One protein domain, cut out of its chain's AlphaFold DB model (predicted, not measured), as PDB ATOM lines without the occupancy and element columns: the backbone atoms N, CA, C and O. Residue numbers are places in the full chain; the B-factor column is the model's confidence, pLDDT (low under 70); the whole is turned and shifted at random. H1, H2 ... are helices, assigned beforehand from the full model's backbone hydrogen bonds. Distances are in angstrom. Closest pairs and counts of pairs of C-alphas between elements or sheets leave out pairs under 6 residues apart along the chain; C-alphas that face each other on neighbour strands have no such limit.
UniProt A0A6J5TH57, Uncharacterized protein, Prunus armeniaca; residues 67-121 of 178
ATOM      1  N   LEU A  67       6.379 -26.511  40.582       85.62
ATOM      2  CA  LEU A  67       5.749 -25.425  41.324       85.62
ATOM      3  C   LEU A  67       5.924 -25.619  42.831       85.62
ATOM      4  O   LEU A  67       6.457 -24.758  43.527       85.62
ATOM      5  N   SER A  68       5.571 -26.806  43.333       84.75
ATOM      6  CA  SER A  68       5.722 -27.125  44.758       84.75
ATOM      7  C   SER A  68       7.181 -27.124  45.219       84.75
ATOM      8  O   SER A  68       7.483 -26.674  46.327       84.75
ATOM      9  N   MET A  69       8.110 -27.561  44.364       85.50
ATOM     10  CA  MET A  69       9.541 -27.507  44.651       85.50
ATOM     11  C   MET A  69      10.024 -26.056  44.772       85.50
ATOM     12  O   MET A  69      10.808 -25.740  45.673       85.50
ATOM     13  N   PHE A  70       9.545 -25.164  43.903       85.25
ATOM     14  CA  PHE A  70       9.856 -23.741  43.968       85.25
ATOM     15  C   PHE A  70       9.348 -23.127  45.276       85.25
ATOM     16  O   PHE A  70      10.143 -22.596  46.051       85.25
ATOM     17  N   THR A  71       8.068 -23.306  45.602       84.62
ATOM     18  CA  THR A  71       7.477 -22.775  46.840       84.62
ATOM     19  C   THR A  71       8.209 -23.290  48.083       84.62
ATOM     20  O   THR A  71       8.555 -22.510  48.970       84.62
ATOM     21  N   ARG A  72       8.543 -24.587  48.137       80.19
ATOM     22  CA  ARG A  72       9.265 -25.188  49.275       80.19
ATOM     23  C   ARG A  72      10.689 -24.654  49.434       80.19
ATOM     24  O   ARG A  72      11.181 -24.566  50.554       80.19
ATOM     25  N   THR A  73      11.374 -24.334  48.337       77.75
ATOM     26  CA  THR A  73      12.765 -23.843  48.380       77.75
ATOM     27  C   THR A  73      12.867 -22.347  48.659       77.75
ATOM     28  O   THR A  73      13.913 -21.893  49.125       77.75
ATOM     29  N   LYS A  74      11.796 -21.590  48.407       77.12
ATOM     30  CA  LYS A  74      11.731 -20.134  48.590       77.12
ATOM     31  C   LYS A  74      11.034 -19.683  49.881       77.12
ATOM     32  O   LYS A  74      10.997 -18.484  50.155       77.12
ATOM     33  N   LYS A  75      10.563 -20.622  50.702       70.38
ATOM     34  CA  LYS A  75      10.091 -20.379  52.073       70.38
ATOM     35  C   LYS A  75      11.208 -20.610  53.097       70.38
ATOM     36  O   LYS A  75      11.999 -21.549  52.965       70.38
ATOM     37  N   LYS A  76      11.293 -19.755  54.120       61.38
ATOM     38  CA  LYS A  76      12.323 -19.833  55.165       61.38
ATOM     39  C   LYS A  76      12.037 -20.993  56.120       61.38
ATOM     40  O   LYS A  76      10.906 -21.299  56.464       61.38
ATOM     41  N   LYS A  77      13.097 -21.654  56.592       56.88
ATOM     42  CA  LYS A  77      13.009 -22.878  57.413       56.88
ATOM     43  C   LYS A  77      12.393 -22.672  58.810       56.88
ATOM     44  O   LYS A  77      12.038 -23.656  59.450       56.88
ATOM     45  N   ASN A  78      12.328 -21.430  59.288       56.78
ATOM     46  CA  ASN A  78      11.949 -21.114  60.667       56.78
ATOM     47  C   ASN A  78      10.530 -20.540  60.795       56.78
ATOM     48  O   ASN A  78      10.018 -20.508  61.906       56.78
ATOM     49  N   ASP A  79       9.920 -20.114  59.689       58.81
ATOM     50  CA  ASP A  79       8.558 -19.589  59.641       58.81
ATOM     51  C   ASP A  79       7.990 -19.905  58.250       58.81
ATOM     52  O   ASP A  79       8.496 -19.440  57.227       58.81
ATOM     53  N   GLU A  80       6.986 -20.774  58.209       58.69
ATOM     54  CA  GLU A  80       6.361 -21.297  56.990       58.69
ATOM     55  C   GLU A  80       5.624 -20.234  56.152       58.69
ATOM     56  O   GLU A  80       5.304 -20.481  54.977       58.69
ATOM     57  N   ASN A  81       5.439 -19.039  56.726       57.72
ATOM     58  CA  ASN A  81       4.825 -17.879  56.090       57.72
ATOM     59  C   ASN A  81       5.834 -16.799  55.656       57.72
ATOM     60  O   ASN A  81       5.447 -15.873  54.945       57.72
ATOM     61  N   GLU A  82       7.120 -16.909  56.015       58.84
ATOM     62  CA  GLU A  82       8.138 -15.905  55.671       58.84
ATOM     63  C   GLU A  82       8.880 -16.304  54.379       58.84
ATOM     64  O   GLU A  82       9.650 -17.275  54.326       58.84
ATOM     65  N   VAL A  83       8.635 -15.556  53.301       61.19
ATOM     66  CA  VAL A  83       9.331 -15.710  52.015       61.19
ATOM     67  C   VAL A  83      10.679 -14.987  52.075       61.19
ATOM     68  O   VAL A  83      10.793 -13.931  52.684       61.19
ATOM     69  N   PHE A  84      11.720 -15.557  51.456       61.59
ATOM     70  CA  PHE A  84      13.085 -15.008  51.537       61.59
ATOM     71  C   PHE A  84      13.260 -13.600  50.946       61.59
ATOM     72  O   PHE A  84      14.228 -12.936  51.305       61.59
ATOM     73  N   ASP A  85      12.406 -13.199  50.002       74.44
ATOM     74  CA  ASP A  85      12.567 -11.987  49.194       74.44
ATOM     75  C   ASP A  85      11.203 -11.493  48.688       74.44
ATOM     76  O   ASP A  85      10.304 -12.315  48.480       74.44
ATOM     77  N   GLU A  86      11.066 -10.188  48.460       79.81
ATOM     78  CA  GLU A  86       9.846  -9.548  47.949       79.81
ATOM     79  C   GLU A  86       9.497 -10.067  46.552       79.81
ATOM     80  O   GLU A  86       8.354 -10.446  46.299       79.81
ATOM     81  N   ASP A  87      10.501 -10.230  45.689       80.06
ATOM     82  CA  ASP A  87      10.316 -10.811  44.359       80.06
ATOM     83  C   ASP A  87       9.748 -12.227  44.464       80.06
ATOM     84  O   ASP A  87       8.717 -12.549  43.871       80.06
ATOM     85  N   ASN A  88      10.370 -13.077  45.291       82.50
ATOM     86  CA  ASN A  88       9.898 -14.445  45.506       82.50
ATOM     87  C   ASN A  88       8.467 -14.458  46.079       82.50
ATOM     88  O   ASN A  88       7.708 -15.372  45.760       82.50
ATOM     89  N   ALA A  89       8.101 -13.478  46.912       82.75
ATOM     90  CA  ALA A  89       6.752 -13.356  47.459       82.75
ATOM     91  C   ALA A  89       5.749 -12.993  46.359       82.75
ATOM     92  O   ALA A  89       4.709 -13.638  46.252       82.75
ATOM     93  N   ASN A  90       6.102 -12.049  45.484       85.12
ATOM     94  CA  ASN A  90       5.295 -11.671  44.324       85.12
ATOM     95  C   ASN A  90       5.056 -12.863  43.390       85.12
ATOM     96  O   ASN A  90       3.926 -13.109  42.979       85.12
ATOM     97  N   ILE A  91       6.086 -13.664  43.128       85.75
ATOM     98  CA  ILE A  91       5.983 -14.865  42.287       85.75
ATOM     99  C   ILE A  91       5.099 -15.934  42.936       85.75
ATOM    100  O   ILE A  91       4.260 -16.537  42.268       85.75
ATOM    101  N   ILE A  92       5.249 -16.169  44.243       86.50
ATOM    102  CA  ILE A  92       4.385 -17.105  44.978       86.50
ATOM    103  C   ILE A  92       2.927 -16.629  44.958       86.50
ATOM    104  O   ILE A  92       2.028 -17.447  44.781       86.50
ATOM    105  N   ASN A  93       2.685 -15.324  45.070       86.31
ATOM    106  CA  ASN A  93       1.341 -14.761  44.963       86.31
ATOM    107  C   ASN A  93       0.756 -14.943  43.555       86.31
ATOM    108  O   ASN A  93      -0.395 -15.351  43.437       86.31
ATOM    109  N   GLN A  94       1.548 -14.731  42.496       87.38
ATOM    110  CA  GLN A  94       1.121 -15.003  41.115       87.38
ATOM    111  C   GLN A  94       0.765 -16.478  40.905       87.38
ATOM    112  O   GLN A  94      -0.216 -16.792  40.228       87.38
ATOM    113  N   PHE A  95       1.530 -17.392  41.510       88.50
ATOM    114  CA  PHE A  95       1.185 -18.807  41.507       88.50
ATOM    115  C   PHE A  95      -0.148 -19.070  42.199       88.50
ATOM    116  O   PHE A  95      -1.009 -19.693  41.590       88.50
ATOM    117  N   ASN A  96      -0.342 -18.573  43.422       86.12
ATOM    118  CA  ASN A  96      -1.587 -18.775  44.167       86.12
ATOM    119  C   ASN A  96      -2.800 -18.227  43.404       86.12
ATOM    120  O   ASN A  96      -3.790 -18.933  43.271       86.12
ATOM    121  N   GLN A  97      -2.684 -17.039  42.806       86.62
ATOM    122  CA  GLN A  97      -3.739 -16.455  41.976       86.62
ATOM    123  C   GLN A  97      -4.109 -17.356  40.787       86.62
ATOM    124  O   GLN A  97      -5.283 -17.529  40.484       86.62
ATOM    125  N   CYS A  98      -3.119 -17.951  40.120       83.25
ATOM    126  CA  CYS A  98      -3.379 -18.887  39.026       83.25
ATOM    127  C   CYS A  98      -3.980 -20.217  39.513       83.25
ATOM    128  O   CYS A  98      -4.716 -20.862  38.771       83.25
ATOM    129  N   LEU A  99      -3.649 -20.647  40.733       83.50
ATOM    130  CA  LEU A  99      -4.217 -21.850  41.346       83.50
ATOM    131  C   LEU A  99      -5.667 -21.619  41.799       83.50
ATOM    132  O   LEU A  99      -6.444 -22.559  41.772       83.50
ATOM    133  N   GLU A 100      -6.051 -20.392  42.161       81.38
ATOM    134  CA  GLU A 100      -7.434 -20.027  42.515       81.38
ATOM    135  C   GLU A 100      -8.402 -20.063  41.316       81.38
ATOM    136  O   GLU A 100      -9.614 -20.114  41.511       81.38
ATOM    137  N   GLU A 101      -7.897 -20.086  40.075       75.62
ATOM    138  CA  GLU A 101      -8.725 -20.203  38.863       75.62
ATOM    139  C   GLU A 101      -9.417 -21.581  38.741       75.62
ATOM    140  O   GLU A 101     -10.346 -21.722  37.940       75.62
ATOM    141  N   ARG A 102      -8.988 -22.603  39.503       74.38
ATOM    142  CA  ARG A 102      -9.502 -23.982  39.404       74.38
ATOM    143  C   ARG A 102      -9.511 -24.716  40.754       74.38
ATOM    144  O   ARG A 102      -8.597 -24.530  41.553       74.38
ATOM    145  N   GLU A 103     -10.483 -25.602  40.987       70.62
ATOM    146  CA  GLU A 103     -10.537 -26.424  42.212       70.62
ATOM    147  C   GLU A 103      -9.348 -27.405  42.305       70.62
ATOM    148  O   GLU A 103      -8.838 -27.880  41.288       70.62
ATOM    149  N   GLU A 104      -8.868 -27.669  43.531       62.97
ATOM    150  CA  GLU A 104      -7.633 -28.427  43.821       62.97
ATOM    151  C   GLU A 104      -7.654 -29.857  43.247       62.97
ATOM    152  O   GLU A 104      -6.615 -30.390  42.860       62.97
ATOM    153  N   ASP A 105      -8.836 -30.465  43.138       59.97
ATOM    154  CA  ASP A 105      -9.064 -31.815  42.620       59.97
ATOM    155  C   ASP A 105      -8.991 -31.918  41.085       59.97
ATOM    156  O   ASP A 105      -8.775 -33.012  40.557       59.97
ATOM    157  N   GLU A 106      -9.072 -30.793  40.369       67.81
ATOM    158  CA  GLU A 106      -8.887 -30.722  38.914       67.81
ATOM    159  C   GLU A 106      -7.463 -30.314  38.499       67.81
ATOM    160  O   GLU A 106      -7.144 -30.252  37.305       67.81
ATOM    161  N   GLN A 107      -6.581 -30.026  39.460       69.88
ATOM    162  CA  GLN A 107      -5.218 -29.575  39.179       69.88
ATOM    163  C   GLN A 107      -4.285 -30.744  38.878       69.88
ATOM    164  O   GLN A 107      -3.503 -31.202  39.717       69.88
ATOM    165  N   ASP A 108      -4.338 -31.215  37.637       80.75
ATOM    166  CA  ASP A 108      -3.391 -32.210  37.163       80.75
ATOM    167  C   ASP A 108      -1.951 -31.654  37.048       80.75
ATOM    168  O   ASP A 108      -1.682 -30.448  37.077       80.75
ATOM    169  N   GLU A 109      -0.981 -32.559  36.908       80.69
ATOM    170  CA  GLU A 109       0.434 -32.203  36.727       80.69
ATOM    171  C   GLU A 109       0.671 -31.311  35.493       80.69
ATOM    172  O   GLU A 109       1.604 -30.509  35.476       80.69
ATOM    173  N   SER A 110      -0.158 -31.432  34.451       84.44
ATOM    174  CA  SER A 110       0.001 -30.658  33.216       84.44
ATOM    175  C   SER A 110      -0.380 -29.193  33.417       84.44
ATOM    176  O   SER A 110       0.373 -28.306  33.013       84.44
ATOM    177  N   PHE A 111      -1.469 -28.945  34.143       84.69
ATOM    178  CA  PHE A 111      -1.929 -27.625  34.531       84.69
ATOM    179  C   PHE A 111      -0.905 -26.936  35.426       84.69
ATOM    180  O   PHE A 111      -0.551 -25.783  35.200       84.69
ATOM    181  N   ARG A 112      -0.337 -27.650  36.399       86.12
ATOM    182  CA  ARG A 112       0.691 -27.078  37.280       86.12
ATOM    183  C   ARG A 112       1.965 -26.692  36.526       86.12
ATOM    184  O   ARG A 112       2.565 -25.654  36.813       86.12
ATOM    185  N   VAL A 113       2.358 -27.479  35.521       85.31
ATOM    186  CA  VAL A 113       3.460 -27.136  34.607       85.31
ATOM    187  C   VAL A 113       3.110 -25.933  33.729       85.31
ATOM    188  O   VAL A 113       3.982 -25.093  33.484       85.31
ATOM    189  N   GLU A 114       1.865 -25.826  33.267       87.06
ATOM    190  CA  GLU A 114       1.368 -24.667  32.523       87.06
ATOM    191  C   GLU A 114       1.428 -23.399  33.379       87.06
ATOM    192  O   GLU A 114       2.032 -22.419  32.949       87.06
ATOM    193  N   ILE A 115       0.927 -23.440  34.618       86.69
ATOM    194  CA  ILE A 115       1.024 -22.331  35.578       86.69
ATOM    195  C   ILE A 115       2.483 -21.953  35.830       86.69
ATOM    196  O   ILE A 115       2.845 -20.776  35.759       86.69
ATOM    197  N   PHE A 116       3.351 -22.944  36.053       86.62
ATOM    198  CA  PHE A 116       4.780 -22.696  36.210       86.62
ATOM    199  C   PHE A 116       5.368 -21.972  34.992       86.62
ATOM    200  O   PHE A 116       6.140 -21.032  35.142       86.62
ATOM    201  N   THR A 117       4.978 -22.379  33.786       85.81
ATOM    202  CA  THR A 117       5.446 -21.785  32.526       85.81
ATOM    203  C   THR A 117       4.856 -20.394  32.278       85.81
ATOM    204  O   THR A 117       5.552 -19.528  31.758       85.81
ATOM    205  N   LYS A 118       3.601 -20.153  32.671       85.25
ATOM    206  CA  LYS A 118       2.916 -18.855  32.576       85.25
ATOM    207  C   LYS A 118       3.618 -17.799  33.431       85.25
ATOM    208  O   LYS A 118       3.847 -16.695  32.956       85.25
ATOM    209  N   VAL A 119       3.992 -18.159  34.660       84.88
ATOM    210  CA  VAL A 119       4.638 -17.246  35.619       84.88
ATOM    211  C   VAL A 119       6.145 -17.126  35.378       84.88
ATOM    212  O   VAL A 119       6.694 -16.031  35.401       84.88
ATOM    213  N   MET A 120       6.841 -18.238  35.123       81.25
ATOM    214  CA  MET A 120       8.309 -18.246  35.019       81.25
ATOM    215  C   MET A 120       8.826 -18.077  33.586       81.25
ATOM    216  O   MET A 120      10.024 -17.859  33.393       81.25
ATOM    217  N   GLY A 121       7.941 -18.185  32.594       77.25
ATOM    218  CA  GLY A 121       8.270 -18.230  31.176       77.25
ATOM    219  C   GLY A 121       8.584 -19.642  30.669       77.25
ATOM    220  O   GLY A 121       8.834 -20.588  31.421       77.25
TER     221      GLY A 121
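This is residues 67 to 121 of the 178 residues of an uncharacterized protein of Prunus armeniaca (UniProt A0A6J5TH57). Three helices stand in a triangle: H2 and H3 form a helical hairpin, H1 lies alongside H2, and loops make both ends of the longest axis. The printed part has 55 residues with three named helices, H1, H2, H3 in order, no named strand: all helix. It is compact, radius of gyration of the C-alphas 11.6 A, spans 31 by 23 by 16 A.

H1, residues 67 to 74, is close to but not clearly touching H2, residues 86 to 99, opposite ways at a shallow tilt of 23 degrees; closest C-alphas Thr 71 and Ile 92, 6.7 A. H2 touches H3, residues 109 to 120, through 115 to 119 of H3 alone; closest C-alphas Cys 98 and Ile 115, 6.6 A. In H1, H2 and H3 every O i to N i+4 pair is within hydrogen-bond range.

H1 begins at C-alpha 67 (5.749, -25.425, 41.324) and is 10.8 A long, H2 19.8 A. H3, 16.1 A, ends at C-alpha 120 (8.309, -18.246, 35.019).

The printed part has no cut. The H1 to H2 link is long. Residues 76 to 84 and 104 to 107 have pLDDT under 70.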